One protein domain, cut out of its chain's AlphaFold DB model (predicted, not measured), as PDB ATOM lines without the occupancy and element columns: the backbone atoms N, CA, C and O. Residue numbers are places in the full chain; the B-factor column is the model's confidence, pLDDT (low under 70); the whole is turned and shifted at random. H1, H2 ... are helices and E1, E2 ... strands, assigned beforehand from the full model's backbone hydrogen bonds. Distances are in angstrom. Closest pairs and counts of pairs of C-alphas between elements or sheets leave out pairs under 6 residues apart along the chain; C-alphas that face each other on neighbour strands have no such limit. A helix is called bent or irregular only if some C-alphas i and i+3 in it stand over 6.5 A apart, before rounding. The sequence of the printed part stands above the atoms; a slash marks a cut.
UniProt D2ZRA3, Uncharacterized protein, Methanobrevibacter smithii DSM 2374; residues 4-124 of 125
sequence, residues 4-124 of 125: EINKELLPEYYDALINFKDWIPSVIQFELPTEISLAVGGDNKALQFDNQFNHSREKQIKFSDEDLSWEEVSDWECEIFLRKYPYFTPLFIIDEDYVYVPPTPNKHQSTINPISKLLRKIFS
ATOM      1  N   GLU A   4       6.928  40.219 110.135       94.69
ATOM      2  CA  GLU A   4       7.156  39.508 108.871       94.69
ATOM      3  C   GLU A   4       6.930  38.002 109.046       94.69
ATOM      4  O   GLU A   4       7.234  37.436 110.094       94.69
ATOM      5  N   ILE A   5       6.396  37.329 108.023       96.44
ATOM      6  CA  ILE A   5       6.212  35.873 108.054       96.44
ATOM      7  C   ILE A   5       7.551  35.166 107.858       96.44
ATOM      8  O   ILE A   5       8.229  35.351 106.846       96.44
ATOM      9  N   ASN A   6       7.892  34.271 108.784       96.44
ATOM     10  CA  ASN A   6       8.978  33.322 108.602       96.44
ATOM     11  C   ASN A   6       8.568  32.258 107.572       96.44
ATOM     12  O   ASN A   6       7.934  31.250 107.899       96.44
ATOM     13  N   LYS A   7       8.940  32.484 106.310       94.69
ATOM     14  CA  LYS A   7       8.577  31.615 105.178       94.69
ATOM     15  C   LYS A   7       9.143  30.198 105.293       94.69
ATOM     16  O   LYS A   7       8.569  29.282 104.713       94.69
ATOM     17  N   GLU A   8      10.233  30.007 106.034       95.94
ATOM     18  CA  GLU A   8      10.821  28.682 106.260       95.94
ATOM     19  C   GLU A   8       9.960  27.837 107.204       95.94
ATOM     20  O   GLU A   8       9.820  26.636 106.991       95.94
ATOM     21  N   LEU A   9       9.335  28.469 108.205       96.50
ATOM     22  CA  LEU A   9       8.456  27.800 109.169       96.50
ATOM     23  C   LEU A   9       7.004  27.707 108.700       96.50
ATOM     24  O   LEU A   9       6.276  26.834 109.162       96.50
ATOM     25  N   LEU A  10       6.565  28.573 107.783       96.50
ATOM     26  CA  LEU A  10       5.182  28.621 107.301       96.50
ATOM     27  C   LEU A  10       4.597  27.247 106.895       96.50
ATOM     28  O   LEU A  10       3.457  26.977 107.287       96.50
ATOM     29  N   PRO A  11       5.332  26.344 106.209       97.38
ATOM     30  CA  PRO A  11       4.822  25.014 105.881       97.38
ATOM     31  C   PRO A  11       4.425  24.161 107.092       97.38
ATOM     32  O   PRO A  11       3.481  23.378 106.996       97.38
ATOM     33  N   GLU A  12       5.085  24.328 108.241       97.75
ATOM     34  CA  GLU A  12       4.766  23.594 109.476       97.75
ATOM     35  C   GLU A  12       3.402  23.998 110.057       97.75
ATOM     36  O   GLU A  12       2.793  23.251 110.822       97.75
ATOM     37  N   TYR A  13       2.888  25.169 109.665       97.50
ATOM     38  CA  TYR A  13       1.616  25.709 110.139       97.50
ATOM     39  C   TYR A  13       0.455  25.475 109.169       97.50
ATOM     40  O   TYR A  13      -0.676  25.816 109.515       97.50
ATOM     41  N   TYR A  14       0.672  24.881 107.990       96.75
ATOM     42  CA  TYR A  14      -0.399  24.691 107.003       96.75
ATOM     43  C   TYR A  14      -1.593  23.923 107.556       96.75
ATOM     44  O   TYR A  14      -2.716  24.402 107.426       96.75
ATOM     45  N   ASP A  15      -1.379  22.805 108.248       96.25
ATOM     46  CA  ASP A  15      -2.486  22.034 108.824       96.25
ATOM     47  C   ASP A  15      -3.259  22.841 109.873       96.25
ATOM     48  O   ASP A  15      -4.492  22.784 109.932       96.25
ATOM     49  N   ALA A  16      -2.552  23.636 110.681       95.81
ATOM     50  CA  ALA A  16      -3.174  24.505 111.672       95.81
ATOM     51  C   ALA A  16      -4.007  25.610 111.005       95.81
ATOM     52  O   ALA A  16      -5.124  25.866 111.447       95.81
ATOM     53  N   LEU A  17      -3.495  26.222 109.933       95.69
ATOM     54  CA  LEU A  17      -4.161  27.282 109.168       95.69
ATOM     55  C   LEU A  17      -5.354  26.751 108.359       95.69
ATOM     56  O   LEU A  17      -6.407  27.385 108.326       95.69
ATOM     57  N   ILE A  18      -5.230  25.562 107.764       96.06
ATOM     58  CA  ILE A  18      -6.313  24.872 107.048       96.06
ATOM     59  C   ILE A  18      -7.488  24.616 107.988       96.06
ATOM     60  O   ILE A  18      -8.633  24.902 107.649       96.06
ATOM     61  N   ASN A  19      -7.207  24.135 109.197       94.62
ATOM     62  CA  ASN A  19      -8.231  23.834 110.195       94.62
ATOM     63  C   ASN A  19      -8.611  25.042 111.065       94.62
ATOM     64  O   ASN A  19      -9.403  24.902 112.005       94.62
ATOM     65  N   PHE A  20      -8.063  26.224 110.771       94.75
ATOM     66  CA  PHE A  20      -8.332  27.428 111.534       94.75
ATOM     67  C   PHE A  20      -9.725  27.967 111.213       94.75
ATOM     68  O   PHE A  20     -10.110  28.120 110.056       94.75
ATOM     69  N   LYS A  21     -10.507  28.234 112.261       93.25
ATOM     70  CA  LYS A  21     -11.934  28.581 112.138       93.25
ATOM     71  C   LYS A  21     -12.220  30.066 112.319       93.25
ATOM     72  O   LYS A  21     -13.363  30.480 112.165       93.25
ATOM     73  N   ASP A  22     -11.214  30.840 112.697       95.38
ATOM     74  CA  ASP A  22     -11.331  32.277 112.921       95.38
ATOM     75  C   ASP A  22     -10.665  33.051 111.775       95.38
ATOM     76  O   ASP A  22     -10.191  32.455 110.803       95.38
ATOM     77  N   TRP A  23     -10.642  34.375 111.871       95.81
ATOM     78  CA  TRP A  23      -9.965  35.219 110.896       95.81
ATOM     79  C   TRP A  23      -8.443  35.043 110.953       95.81
ATOM     80  O   TRP A  23      -7.857  34.779 112.006       95.81
ATOM     81  N   ILE A  24      -7.797  35.208 109.805       95.50
ATOM     82  CA  ILE A  24      -6.344  35.112 109.649       95.50
ATOM     83  C   ILE A  24      -5.825  36.482 109.187       95.50
ATOM     84  O   ILE A  24      -6.443  37.080 108.299       95.50
ATOM     85  N   PRO A  25      -4.714  36.997 109.746       96.62
ATOM     86  CA  PRO A  25      -4.073  38.220 109.278       96.62
ATOM     87  C   PRO A  25      -3.847  38.232 107.770       96.62
ATOM     88  O   PRO A  25      -3.463  37.216 107.179       96.62
ATOM     89  N   SER A  26      -4.020  39.397 107.153       93.00
ATOM     90  CA  SER A  26      -3.851  39.561 105.706       93.00
ATOM     91  C   SER A  26      -2.448  39.146 105.253       93.00
ATOM     92  O   SER A  26      -2.302  38.494 104.225       93.00
ATOM     93  N   VAL A  27      -1.419  39.441 106.056       94.81
ATOM     94  CA  VAL A  27      -0.021  39.076 105.762       94.81
ATOM     95  C   VAL A  27       0.206  37.570 105.657       94.81
ATOM     96  O   VAL A  27       0.984  37.141 104.816       94.81
ATOM     97  N   ILE A  28      -0.506  36.750 106.441       95.88
ATOM     98  CA  ILE A  28      -0.441  35.293 106.286       95.88
ATOM     99  C   ILE A  28      -1.132  34.907 104.978       95.88
ATOM    100  O   ILE A  28      -0.571  34.150 104.196       95.88
ATOM    101  N   GLN A  29      -2.328  35.447 104.709       93.44
ATOM    102  CA  GLN A  29      -3.099  35.102 103.508       93.44
ATOM    103  C   GLN A  29      -2.335  35.383 102.209       93.44
ATOM    104  O   GLN A  29      -2.423  34.581 101.283       93.44
ATOM    105  N   PHE A  30      -1.575  36.480 102.146       92.81
ATOM    106  CA  PHE A  30      -0.767  36.828 100.973       92.81
ATOM    107  C   PHE A  30       0.449  35.921 100.763       92.81
ATOM    108  O   PHE A  30       0.916  35.792  99.634       92.81
ATOM    109  N   GLU A  31       0.956  35.302 101.826       95.44
ATOM    110  CA  GLU A  31       2.130  34.424 101.775       95.44
ATOM    111  C   GLU A  31       1.760  32.948 101.567       95.44
ATOM    112  O   GLU A  31       2.619  32.126 101.247       95.44
ATOM    113  N   LEU A  32       0.481  32.590 101.723       95.25
ATOM    114  CA  LEU A  32       0.021  31.225 101.501       95.25
ATOM    115  C   LEU A  32       0.060  30.850 100.010       95.25
ATOM    116  O   LEU A  32      -0.464  31.589  99.172       95.25
ATOM    117  N   PRO A  33       0.566  29.650  99.663       96.00
ATOM    118  CA  PRO A  33       0.349  29.079  98.340       96.00
ATOM    119  C   PRO A  33      -1.145  28.971  98.025       96.00
ATOM    120  O   PRO A  33      -1.955  28.701  98.918       96.00
ATOM    121  N   THR A  34      -1.511  29.119  96.752       95.00
ATOM    122  CA  THR A  34      -2.909  29.111  96.293       95.00
ATOM    123  C   THR A  34      -3.681  27.890  96.789       95.00
ATOM    124  O   THR A  34      -4.804  28.021  97.270       95.00
ATOM    125  N   GLU A  35      -3.088  26.699  96.718       95.50
ATOM    126  CA  GLU A  35      -3.725  25.446  97.134       95.50
ATOM    127  C   GLU A  35      -4.050  25.449  98.629       95.50
ATOM    128  O   GLU A  35      -5.129  25.014  99.031       95.50
ATOM    129  N   ILE A  36      -3.142  25.987  99.446       96.06
ATOM    130  CA  ILE A  36      -3.329  26.099 100.893       96.06
ATOM    131  C   ILE A  36      -4.359  27.179 101.208       96.06
ATOM    132  O   ILE A  36      -5.279  26.926 101.981       96.06
ATOM    133  N   SER A  37      -4.268  28.345 100.567       93.12
ATOM    134  CA  SER A  37      -5.244  29.429 100.723       93.12
ATOM    135  C   SER A  37      -6.670  28.957 100.420       93.12
ATOM    136  O   SER A  37      -7.592  29.257 101.175       93.12
ATOM    137  N   LEU A  38      -6.856  28.144  99.376       93.00
ATOM    138  CA  LEU A  38      -8.156  27.562  99.034       93.00
ATOM    139  C   LEU A  38      -8.625  26.490 100.027       93.00
ATOM    140  O   LEU A  38      -9.825  26.201 100.080       93.00
ATOM    141  N   ALA A  39      -7.717  25.878 100.783       94.00
ATOM    142  CA  ALA A  39      -8.024  24.871 101.793       94.00
ATOM    143  C   ALA A  39      -8.325  25.470 103.181       94.00
ATOM    144  O   ALA A  39      -8.961  24.797 103.991       94.00
ATOM    145  N   VAL A  40      -7.939  26.725 103.442       93.25
ATOM    146  CA  VAL A  40      -8.247  27.449 104.690       93.25
ATOM    147  C   VAL A  40      -9.734  27.367 105.047       93.25
ATOM    148  O   VAL A  40     -10.619  27.462 104.193       93.25
ATOM    149  N   GLY A  41     -10.002  27.164 106.339       88.75
ATOM    150  CA  GLY A  41     -11.335  26.952 106.896       88.75
ATOM    151  C   GLY A  41     -11.803  25.496 106.844       88.75
ATOM    152  O   GLY A  41     -12.779  25.165 107.525       88.75
ATOM    153  N   GLY A  42     -11.122  24.624 106.088       91.31
ATOM    154  CA  GLY A  42     -11.389  23.188 106.020       91.31
ATOM    155  C   GLY A  42     -12.863  22.895 105.740       91.31
ATOM    156  O   GLY A  42     -13.451  23.432 104.803       91.31
ATOM    157  N   ASP A  43     -13.486  22.095 106.602       90.56
ATOM    158  CA  ASP A  43     -14.914  21.761 106.502       90.56
ATOM    159  C   ASP A  43     -15.853  22.898 106.957       90.56
ATOM    160  O   ASP A  43     -17.061  22.833 106.745       90.56
ATOM    161  N   ASN A  44     -15.328  23.956 107.586       90.00
ATOM    162  CA  ASN A  44     -16.096  25.070 108.155       90.00
ATOM    163  C   ASN A  44     -15.798  26.415 107.469       90.00
ATOM    164  O   ASN A  44     -15.766  27.458 108.126       90.00
ATOM    165  N   LYS A  45     -15.630  26.414 106.140       90.69
ATOM    166  CA  LYS A  45     -15.348  27.631 105.348       90.69
ATOM    167  C   LYS A  45     -16.325  28.778 105.586       90.69
ATOM    168  O   LYS A  45     -15.900  29.922 105.632       90.69
ATOM    169  N   ALA A  46     -17.614  28.483 105.764       93.81
ATOM    170  CA  ALA A  46     -18.620  29.513 106.023       93.81
ATOM    171  C   ALA A  46     -18.337  30.281 107.327       93.81
ATOM    172  O   ALA A  46     -18.352  31.506 107.333       93.81
ATOM    173  N   LEU A  47     -17.994  29.567 108.405       94.25
ATOM    174  CA  LEU A  47     -17.658  30.186 109.687       94.25
ATOM    175  C   LEU A  47     -16.363  31.005 109.599       94.25
ATOM    176  O   LEU A  47     -16.300  32.111 110.128       94.25
ATOM    177  N   GLN A  48     -15.342  30.474 108.916       94.50
ATOM    178  CA  GLN A  48     -14.087  31.197 108.700       94.50
ATOM    179  C   GLN A  48     -14.331  32.494 107.915       94.50
ATOM    180  O   GLN A  48     -13.823  33.545 108.303       94.50
ATOM    181  N   PHE A  49     -15.167  32.439 106.875       93.25
ATOM    182  CA  PHE A  49     -15.529  33.604 106.075       93.25
ATOM    183  C   PHE A  49     -16.286  34.653 106.895       93.25
ATOM    184  O   PHE A  49     -15.933  35.831 106.849       93.25
ATOM    185  N   ASP A  50     -17.281  34.239 107.685       96.69
ATOM    186  CA  ASP A  50     -18.037  35.145 108.555       96.69
ATOM    187  C   ASP A  50     -17.118  35.839 109.569       96.69
ATOM    188  O   ASP A  50     -17.213  37.050 109.780       96.69
ATOM    189  N   ASN A  51     -16.175  35.099 110.158       96.19
ATOM    190  CA  ASN A  51     -15.190  35.656 111.083       96.19
ATOM    191  C   ASN A  51     -14.240  36.637 110.386       96.19
ATOM    192  O   ASN A  51     -14.007  37.732 110.903       96.19
ATOM    193  N   GLN A  52     -13.751  36.301 109.189       95.19
ATOM    194  CA  GLN A  52     -12.919  37.198 108.384       95.19
ATOM    195  C   GLN A  52     -13.667  38.489 108.020       95.19
ATOM    196  O   GLN A  52     -13.107  39.585 108.102       95.19
ATOM    197  N   PHE A  53     -14.945  38.377 107.653       94.56
ATOM    198  CA  PHE A  53     -15.800  39.518 107.346       94.56
ATOM    199  C   PHE A  53     -16.026  40.404 108.576       94.56
ATOM    200  O   PHE A  53     -15.879  41.625 108.490       94.56
ATOM    201  N   ASN A  54     -16.329  39.809 109.730       95.44
ATOM    202  CA  ASN A  54     -16.515  40.547 110.979       95.44
ATOM    203  C   ASN A  54     -15.239  41.289 111.392       95.44
ATOM    204  O   ASN A  54     -15.311  42.477 111.706       95.44
ATOM    205  N   HIS A  55     -14.075  40.647 111.297       94.69
ATOM    206  CA  HIS A  55     -12.801  41.301 111.591       94.69
ATOM    207  C   HIS A  55     -12.512  42.476 110.640       94.69
ATOM    208  O   HIS A  55     -12.113  43.556 111.074       94.69
ATOM    209  N   SER A  56     -12.806  42.317 109.345       91.25
ATOM    210  CA  SER A  56     -12.699  43.408 108.366       91.25
ATOM    211  C   SER A  56     -13.586  44.610 108.729       91.25
ATOM    212  O   SER A  56     -13.182  45.764 108.567       91.25
ATOM    213  N   ARG A  57     -14.775  44.374 109.299       91.81
ATOM    214  CA  ARG A  57     -15.638  45.454 109.803       91.81
ATOM    215  C   ARG A  57     -15.077  46.129 111.050       91.81
ATOM    216  O   ARG A  57     -15.137  47.351 111.134       91.81
ATOM    217  N   GLU A  58     -14.535  45.372 112.000       90.56
ATOM    218  CA  GLU A  58     -13.873  45.936 113.190       90.56
ATOM    219  C   GLU A  58     -12.722  46.859 112.794       90.56
ATOM    220  O   GLU A  58     -12.610  47.974 113.301       90.56
ATOM    221  N   LYS A  59     -11.918  46.422 111.824       88.62
ATOM    222  CA  LYS A  59     -10.846  47.208 111.217       88.62
ATOM    223  C   LYS A  59     -11.357  48.519 110.614       88.62
ATOM    224  O   LYS A  59     -10.805  49.573 110.914       88.62
ATOM    225  N   GLN A  60     -12.424  48.477 109.811       87.44
ATOM    226  CA  GLN A  60     -13.029  49.689 109.236       87.44
ATOM    227  C   GLN A  60     -13.541  50.657 110.304       87.44
ATOM    228  O   GLN A  60     -13.406  51.862 110.139       87.44
ATOM    229  N   ILE A  61     -14.124  50.143 111.391       87.50
ATOM    230  CA  ILE A  61     -14.603  50.972 112.506       87.50
ATOM    231  C   ILE A  61     -13.427  51.598 113.256       87.50
ATOM    232  O   ILE A  61     -13.501  52.759 113.641       87.50
ATOM    233  N   LYS A  62     -12.351  50.838 113.479       86.50
ATOM    234  CA  LYS A  62     -11.187  51.320 114.225       86.50
ATOM    235  C   LYS A  62     -10.448  52.438 113.485       86.50
ATOM    236  O   LYS A  62      -9.991  53.371 114.132       86.50
ATOM    237  N   PHE A  63     -10.338  52.333 112.164       86.12
ATOM    238  CA  PHE A  63      -9.514  53.219 111.339       86.12
ATOM    239  C   PHE A  63     -10.338  54.100 110.390       86.12
ATOM    240  O   PHE A  63      -9.836  54.528 109.356       86.12
ATOM    241  N   SER A  64     -11.613  54.358 110.705       81.06
ATOM    242  CA  SER A  64     -12.532  55.082 109.811       81.06
ATOM    243  C   SER A  64     -12.063  56.489 109.440       81.06
ATOM    244  O   SER A  64     -12.394  56.969 108.358       81.06
ATOM    245  N   ASP A  65     -11.307  57.131 110.330       76.06
ATOM    246  CA  ASP A  65     -10.867  58.525 110.214       76.06
ATOM    247  C   ASP A  65      -9.333  58.662 110.135       76.06
ATOM    248  O   ASP A  65      -8.804  59.767 110.259       76.06
ATOM    249  N   GLU A  66      -8.611  57.550 109.948       77.62
ATOM    250  CA  GLU A  66      -7.145  57.517 109.949       77.62
ATOM    251  C   GLU A  66      -6.590  57.169 108.559       77.62
ATOM    252  O   GLU A  66      -6.915  56.132 107.981       77.62
ATOM    253  N   ASP A  67      -5.691  58.010 108.038       73.69
ATOM    254  CA  ASP A  67      -4.894  57.709 106.842       73.69
ATOM    255  C   ASP A  67      -3.708  56.804 107.225       73.69
ATOM    256  O   ASP A  67      -2.552  57.236 107.222       73.69
ATOM    257  N   LEU A  68      -3.991  55.554 107.606       77.06
ATOM    258  CA  LEU A  68      -2.947  54.582 107.934       77.06
ATOM    259  C   LEU A  68      -2.366  53.910 106.694       77.06
ATOM    260  O   LEU A  68      -3.065  53.579 105.731       77.06
ATOM    261  N   SER A  69      -1.068  53.644 106.764       85.12
ATOM    262  CA  SER A  69      -0.370  52.785 105.816       85.12
ATOM    263  C   SER A  69      -0.851  51.333 105.913       85.12
ATOM    264  O   SER A  69      -1.394  50.879 106.926       85.12
ATOM    265  N   TRP A  70      -0.638  50.571 104.838       83.81
ATOM    266  CA  TRP A  70      -0.935  49.138 104.831       83.81
ATOM    267  C   TRP A  70      -0.116  48.391 105.894       83.81
ATOM    268  O   TRP A  70      -0.617  47.437 106.492       83.81
ATOM    269  N   GLU A  71       1.109  48.845 106.158       88.25
ATOM    270  CA  GLU A  71       2.014  48.301 107.163       88.25
ATOM    271  C   GLU A  71       1.442  48.470 108.574       88.25
ATOM    272  O   GLU A  71       1.346  47.487 109.301       88.25
ATOM    273  N   GLU A  72       0.985  49.673 108.940       88.31
ATOM    274  CA  GLU A  72       0.371  49.952 110.255       88.31
ATOM    275  C   GLU A  72      -0.860  49.089 110.512       88.31
ATOM    276  O   GLU A  72      -1.055  48.529 111.594       88.31
ATOM    277  N   VAL A  73      -1.692  48.953 109.487       89.56
ATOM    278  CA  VAL A  73      -2.894  48.132 109.541       89.56
ATOM    279  C   VAL A  73      -2.547  46.646 109.676       89.56
ATOM    280  O   VAL A  73      -3.180  45.937 110.460       89.56
ATOM    281  N   SER A  74      -1.557  46.166 108.925       92.12
ATOM    282  CA  SER A  74      -1.125  44.764 108.946       92.12
ATOM    283  C   SER A  74      -0.470  44.386 110.269       92.12
ATOM    284  O   SER A  74      -0.759  43.325 110.825       92.12
ATOM    285  N   ASP A  75       0.357  45.272 110.812       93.38
ATOM    286  CA  ASP A  75       0.985  45.094 112.114       93.38
ATOM    287  C   ASP A  75      -0.070  45.057 113.231       93.38
ATOM    288  O   ASP A  75      -0.005  44.202 114.114       93.38
ATOM    289  N   TRP A  76      -1.107  45.901 113.159       92.75
ATOM    290  CA  TRP A  76      -2.243  45.830 114.081       92.75
ATOM    291  C   TRP A  76      -3.002  44.494 114.004       92.75
ATOM    292  O   TRP A  76      -3.344  43.927 115.048       92.75
ATOM    293  N   GLU A  77      -3.259  43.976 112.796       95.38
ATOM    294  CA  GLU A  77      -3.858  42.644 112.622       95.38
ATOM    295  C   GLU A  77      -2.976  41.580 113.297       95.38
ATOM    296  O   GLU A  77      -3.469  40.764 114.078       95.38
ATOM    297  N   CYS A  78      -1.659  41.624 113.085       96.38
ATOM    298  CA  CYS A  78      -0.720  40.686 113.704       96.38
ATOM    299  C   CYS A  78      -0.717  40.783 115.235       96.38
ATOM    300  O   CYS A  78      -0.748  39.754 115.911       96.38
ATOM    301  N   GLU A  79      -0.756  41.988 115.807       95.19
ATOM    302  CA  GLU A  79      -0.801  42.190 117.260       95.19
ATOM    303  C   GLU A  79      -2.048  41.582 117.904       95.19
ATOM    304  O   GLU A  79      -1.951  40.919 118.942       95.19
ATOM    305  N   ILE A  80      -3.228  41.785 117.308       95.69
ATOM    306  CA  ILE A  80      -4.461  41.172 117.825       95.69
ATOM    307  C   ILE A  80      -4.396  39.658 117.671       95.69
ATOM    308  O   ILE A  80      -4.720  38.930 118.616       95.69
ATOM    309  N   PHE A  81      -3.974  39.183 116.501       97.44
ATOM    310  CA  PHE A  81      -3.905  37.761 116.210       97.44
ATOM    311  C   PHE A  81      -2.976  37.035 117.181       97.44
ATOM    312  O   PHE A  81      -3.399  36.071 117.814       97.44
ATOM    313  N   LEU A  82      -1.757  37.532 117.388       97.25
ATOM    314  CA  LEU A  82      -0.776  36.918 118.284       97.25
ATOM    315  C   LEU A  82      -1.165  37.020 119.758       97.25
ATOM    316  O   LEU A  82      -0.865  36.116 120.536       97.25
ATOM    317  N   ARG A  83      -1.896  38.068 120.153       96.81
ATOM    318  CA  ARG A  83      -2.473  38.147 121.500       96.81
ATOM    319  C   ARG A  83      -3.530  37.066 121.728       96.81
ATOM    320  O   ARG A  83      -3.604  36.514 122.824       96.81
ATOM    321  N   LYS A  84      -4.364  36.788 120.723       97.06
ATOM    322  CA  LYS A  84      -5.445  35.793 120.807       97.06
ATOM    323  C   LYS A  84      -4.935  34.364 120.600       97.06
ATOM    324  O   LYS A  84      -5.442  33.443 121.236       97.06
ATOM    325  N   TYR A  85      -3.912  34.189 119.767       97.31
ATOM    326  CA  TYR A  85      -3.338  32.898 119.393       97.31
ATOM    327  C   TYR A  85      -1.802  32.891 119.495       97.31
ATOM    328  O   TYR A  85      -1.116  32.778 118.476       97.31
ATOM    329  N   PRO A  86      -1.238  32.920 120.719       97.00
ATOM    330  CA  PRO A  86       0.216  32.929 120.926       97.00
ATOM    331  C   PRO A  86       0.951  31.716 120.336       97.00
ATOM    332  O   PRO A  86       2.156  31.761 120.120       97.00
ATOM    333  N   TYR A  87       0.234  30.624 120.050       97.06
ATOM    334  CA  TYR A  87       0.778  29.458 119.349       97.06
ATOM    335  C   TYR A  87       1.446  29.823 118.013       97.06
ATOM    336  O   TYR A  87       2.437  29.205 117.644       97.06
ATOM    337  N   PHE A  88       0.939  30.838 117.307       97.50
ATOM    338  CA  PHE A  88       1.495  31.265 116.024       97.50
ATOM    339  C   PHE A  88       2.671  32.234 116.157       97.50
ATOM    340  O   PHE A  88       3.238  32.602 115.138       97.50
ATOM    341  N   THR A  89       3.075  32.656 117.361       96.62
ATOM    342  CA  THR A  89       4.190  33.606 117.526       96.62
ATOM    343  C   THR A  89       5.468  33.188 116.788       96.62
ATOM    344  O   THR A  89       6.030  34.047 116.116       96.62
ATOM    345  N   PRO A  90       5.913  31.911 116.805       97.19
ATOM    346  CA  PRO A  90       7.121  31.511 116.079       97.19
ATOM    347  C   PRO A  90       7.018  31.633 114.550       97.19
ATOM    348  O   PRO A  90       8.044  31.622 113.877       97.19
ATOM    349  N   LEU A  91       5.808  31.759 113.991       97.00
ATOM    350  CA  LEU A  91       5.606  32.008 112.561       97.00
ATOM    351  C   LEU A  91       6.051  33.421 112.146       97.00
ATOM    352  O   LEU A  91       6.219  33.675 110.957       97.00
ATOM    353  N   PHE A  92       6.246  34.334 113.099       97.00
ATOM    354  CA  PHE A  92       6.592  35.721 112.822       97.00
ATOM    355  C   PHE A  92       8.034  36.031 113.223       97.00
ATOM    356  O   PHE A  92       8.479  35.715 114.325       97.00
ATOM    357  N   ILE A  93       8.744  36.713 112.331       95.56
ATOM    358  CA  ILE A  93       9.947  37.476 112.650       95.56
ATOM    359  C   ILE A  93       9.460  38.846 113.130       95.56
ATOM    360  O   ILE A  93       8.722  39.526 112.414       95.56
ATOM    361  N   ILE A  94       9.818  39.215 114.360       94.44
ATOM    362  CA  ILE A  94       9.326  40.425 115.027       94.44
ATOM    363  C   ILE A  94      10.486  41.405 115.184       94.44
ATOM    364  O   ILE A  94      11.473  41.094 115.851       94.44
ATOM    365  N   ASP A  95      10.349  42.585 114.586       92.31
ATOM    366  CA  ASP A  95      11.261  43.708 114.796       92.31
ATOM    367  C   ASP A  95      10.767  44.566 115.971       92.31
ATOM    368  O   ASP A  95       9.914  45.441 115.820       92.31
ATOM    369  N   GLU A  96      11.268  44.281 117.175       85.69
ATOM    370  CA  GLU A  96      10.879  44.998 118.402       85.69
ATOM    371  C   GLU A  96      11.307  46.476 118.398       85.69
ATOM    372  O   GLU A  96      10.712  47.289 119.108       85.69
ATOM    373  N   ASP A  97      12.295  46.838 117.575       84.81
ATOM    374  CA  ASP A  97      12.801  48.207 117.454       84.81
ATOM    375  C   ASP A  97      12.085  48.998 116.341       84.81
ATOM    376  O   ASP A  97      12.439  50.148 116.056       84.81
ATOM    377  N   TYR A  98      11.058  48.414 115.713       83.50
ATOM    378  CA  TYR A  98      10.349  49.039 114.603       83.50
ATOM    379  C   TYR A  98       9.580  50.297 115.032       83.50
ATOM    380  O   TYR A  98       8.742  50.281 115.937       83.50
ATOM    381  N   VAL A  99       9.808  51.396 114.308       79.00
ATOM    382  CA  VAL A  99       9.111  52.672 114.498       79.00
ATOM    383  C   VAL A  99       8.426  53.072 113.198       79.00
ATOM    384  O   VAL A  99       9.071  53.187 112.155       79.00
ATOM    385  N   TYR A 100       7.122  53.350 113.264       74.00
ATOM    386  CA  TYR A 100       6.408  53.940 112.137       74.00
ATOM    387  C   TYR A 100       6.946  55.338 111.861       74.00
ATOM    388  O   TYR A 100       6.846  56.243 112.692       74.00
ATOM    389  N   VAL A 101       7.523  55.520 110.677       70.00
ATOM    390  CA  VAL A 101       7.864  56.849 110.185       70.00
ATOM    391  C   VAL A 101       6.588  57.418 109.569       70.00
ATOM    392  O   VAL A 101       6.137  56.883 108.555       70.00
ATOM    393  N   PRO A 102       5.983  58.474 110.146       60.38
ATOM    394  CA  PRO A 102       4.804  59.074 109.546       60.38
ATOM    395  C   PRO A 102       5.156  59.534 108.129       60.38
ATOM    396  O   PRO A 102       6.265  60.048 107.917       60.38
ATOM    397  N   PRO A 103       4.246  59.376 107.153       56.44
ATOM    398  CA  PRO A 103       4.501  59.848 105.806       56.44
ATOM    399  C   PRO A 103       4.853  61.333 105.885       56.44
ATOM    400  O   PRO A 103       4.074  62.152 106.380       56.44
ATOM    401  N   THR A 104       6.052  61.699 105.425       53.84
ATOM    402  CA  THR A 104       6.399  63.112 105.265       53.84
ATOM    403  C   THR A 104       5.314  63.735 104.398       53.84
ATOM    404  O   THR A 104       5.076  63.205 103.308       53.84
ATOM    405  N   PRO A 105       4.643  64.819 104.834       51.03
ATOM    406  CA  PRO A 105       3.595  65.425 104.038       51.03
ATOM    407  C   PRO A 105       4.199  65.787 102.688       51.03
ATOM    408  O   PRO A 105       5.101  66.627 102.597       51.03
ATOM    409  N   ASN A 106       3.746  65.093 101.643       44.19
ATOM    410  CA  ASN A 106       4.182  65.357 100.289       44.19
ATOM    411  C   ASN A 106       3.969  66.845 100.023       44.19
ATOM    412  O   ASN A 106       2.855  67.362 100.081       44.19
ATOM    413  N   LYS A 107       5.063  67.536  99.703       44.28
ATOM    414  CA  LYS A 107       5.118  68.952  99.327       44.28
ATOM    415  C   LYS A 107       4.444  69.233  97.975       44.28
ATOM    416  O   LYS A 107       4.787  70.203  97.312       44.28
ATOM    417  N   HIS A 108       3.465  68.433  97.564       44.09
ATOM    418  CA  HIS A 108       2.503  68.833  96.552       44.09
ATOM    419  C   HIS A 108       1.354  69.549  97.252       44.09
ATOM    420  O   HIS A 108       0.238  69.050  97.373       44.09
ATOM    421  N   GLN A 109       1.661  70.772  97.699       45.50
ATOM    422  CA  GLN A 109       0.650  71.811  97.798       45.50
ATOM    423  C   GLN A 109      -0.148  71.773  96.501       45.50
ATOM    424  O   GLN A 109       0.389  71.970  95.410       45.50
ATOM    425  N   SER A 110      -1.430  71.473  96.646       43.81
ATOM    426  CA  SER A 110      -2.422  71.680  95.620       43.81
ATOM    427  C   SER A 110      -2.256  73.104  95.094       43.81
ATOM    428  O   SER A 110      -2.621  74.088  95.737       43.81
ATOM    429  N   THR A 111      -1.704  73.242  93.890       44.44
ATOM    430  CA  THR A 111      -1.968  74.422  93.080       44.44
ATOM    431  C   THR A 111      -3.444  74.346  92.727       44.44
ATOM    432  O   THR A 111      -3.832  73.814  91.687       44.44
ATOM    433  N   ILE A 112      -4.288  74.815  93.648       49.25
ATOM    434  CA  ILE A 112      -5.679  75.142  93.379       49.25
ATOM    435  C   ILE A 112      -5.612  76.217  92.305       49.25
ATOM    436  O   ILE A 112      -5.377  77.392  92.579       49.25
ATOM    437  N   ASN A 113      -5.733  75.774  91.059       49.53
ATOM    438  CA  ASN A 113      -5.732  76.624  89.890       49.53
ATOM    439  C   ASN A 113      -6.845  77.674  90.097       49.53
ATOM    440  O   ASN A 113      -7.998  77.273  90.277       49.53
ATOM    441  N   PRO A 114      -6.558  78.988  90.138       56.50
ATOM    442  CA  PRO A 114      -7.525  80.015  90.554       56.50
ATOM    443  C   PRO A 114      -8.817  80.036  89.715       56.50
ATOM    444  O   PRO A 114      -9.848  80.537  90.162       56.50
ATOM    445  N   ILE A 115      -8.790  79.413  88.535       57.16
ATOM    446  CA  ILE A 115      -9.931  79.226  87.636       57.16
ATOM    447  C   ILE A 115     -10.995  78.287  88.238       57.16
ATOM    448  O   ILE A 115     -12.190  78.555  88.115       57.16
ATOM    449  N   SER A 116     -10.606  77.224  88.955       54.38
ATOM    450  CA  SER A 116     -11.571  76.265  89.521       54.38
ATOM    451  C   SER A 116     -12.393  76.862  90.668       54.38
ATOM    452  O   SER A 116     -13.550  76.487  90.871       54.38
ATOM    453  N   LYS A 117     -11.835  77.853  91.377       53.56
ATOM    454  CA  LYS A 117     -12.530  78.598  92.437       53.56
ATOM    455  C   LYS A 117     -13.532  79.609  91.866       53.56
ATOM    456  O   LYS A 117     -14.565  79.849  92.485       53.56
ATOM    457  N   LEU A 118     -13.259  80.155  90.677       55.03
ATOM    458  CA  LEU A 118     -14.166  81.063  89.971       55.03
ATOM    459  C   LEU A 118     -15.393  80.320  89.420       55.03
ATOM    460  O   LEU A 118     -16.516  80.785  89.597       55.03
ATOM    461  N   LEU A 119     -15.203  79.133  88.833       54.34
ATOM    462  CA  LEU A 119     -16.299  78.356  88.241       54.34
ATOM    463  C   LEU A 119     -17.318  77.880  89.287       54.34
ATOM    464  O   LEU A 119     -18.519  77.985  89.054       54.34
ATOM    465  N   ARG A 120     -16.876  77.469  90.484       55.59
ATOM    466  CA  ARG A 120     -17.807  77.126  91.580       55.59
ATOM    467  C   ARG A 120     -18.659  78.307  92.047       55.59
ATOM    468  O   ARG A 120     -19.726  78.085  92.594       55.59
ATOM    469  N   LYS A 121     -18.212  79.545  91.830       53.41
ATOM    470  CA  LYS A 121     -18.968  80.748  92.199       53.41
ATOM    471  C   LYS A 121     -19.996  81.155  91.138       53.41
ATOM    472  O   LYS A 121     -20.942  81.856  91.469       53.41
ATOM    473  N   ILE A 122     -19.809  80.727  89.887       56.25
ATOM    474  CA  ILE A 122     -20.707  81.042  88.765       56.25
ATOM    475  C   ILE A 122     -21.841  80.011  88.659       56.25
ATOM    476  O   ILE A 122     -22.958  80.378  88.316       56.25
ATOM    477  N   PHE A 123     -21.582  78.742  88.997       53.28
ATOM    478  CA  PHE A 123     -22.563  77.651  88.883       53.28
ATOM    479  C   PHE A 123     -23.309  77.314  90.187       53.28
ATOM    480  O   PHE A 123     -23.986  76.294  90.252       53.28
ATOM    481  N   SER A 124     -23.204  78.146  91.227       49.69
ATOM    482  CA  SER A 124     -24.104  78.072  92.387       49.69
ATOM    483  C   SER A 124     -25.342  78.942  92.148       49.69
ATOM    484  O   SER A 124     -25.448  80.030  92.713       49.69
TER     485      SER A 124
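What this domain is: This is residues 4 to 124 of the 125 residues of an uncharacterized protein of Methanobrevibacter smithii DSM 2374 (UniProt D2ZRA3). A small body of six helices sends out a long tail, of which residues 104 to 124 stick out, with H7 near the far end. In the body the two longest helices, H4 and H5, are near each other; H1 and H3 lie by the first end of H4, H6 lies by the last end of H5, and H2 is between H3 and H5. The printed part has 121 residues with seven named helices and one short strand, in the order H1, H2, H3, H4, H5, H6, E1, H7, and is mostly helix. It is only just extended, close to loose, with a radius of gyration of the C-alphas of 20.6 A, and spans 64 by 37 by 25 A, the tail making the length.

Where its parts are: H1 is residues 10 to 18, beginning at C-alpha 10 (5.182, 28.621, 107.301). H2 is residues 26 to 31 and H3 residues 34 to 39. H4, residues 42 to 62, is 29.3 A long, with a kink of 33 degrees near residue 49. H5, residues 70 to 84, is 21.3 A long and begins at C-alpha 70 (-0.935, 49.138, 104.831). H6 is residues 86 to 91 and E1 residues 92 to 94. H7, residues 114 to 122, is 13.3 A long and ends at C-alpha 122 (-20.707, 81.042, 88.765). H1, H4 and H6 are irregular: C-alphas 12 and 15 are 7.4 A apart, 43 and 46 are 8.6 A, 87 and 90 are 7.4 A.

How they stand to each other: Residues 4 to 5 pair with residues 92 to 93 of E1, antiparallel; E1 pairs with no named strand. H1 touches H3, the same way at 37 degrees, only just a steep tilt; their closest C-alphas, of Ile 18 and Ala 39, are 5.5 A apart. H1 and H6 are close but not clearly touching, with the C-alphas of Leu 10 and Leu 91 closest at 6.3 A. H2 only just touches H5, with 3 pairs of C-alphas within 8 A, the closest Val 27 and Ser 74 at 6.6 A; H5 does so with residues 74 to 77 alone, and the two are about perpendicular at 82 degrees. H3 and H4 meet only through their link. H5 and H6 are close but not clearly touching, with the C-alphas of Leu 82 and Thr 89 closest at 6.0 A. In H3 and H5 every O i to N i+4 pair is within hydrogen-bond range; the counts are 2 of 5 in H1, 1 of 2 in H2, 15 of 17 in H4, 0 of 2 in H6 and 4 of 5 in H7, with O i to N i+3 counts of 4 of 6 in H1 and 2 of 3 in H6.

The domain as a whole: The C-alphas of Glu 12 and Ile 122 are the farthest apart, 66.2 A. The printed part has no cut, and E1 to H7 is a long link of 19 residues. Without residues 104 to 124, which stand free, the body spans 41 by 30 by 23 A. The mean pLDDT of the printed part is 84.5, and residues 102 to 124 are under 70.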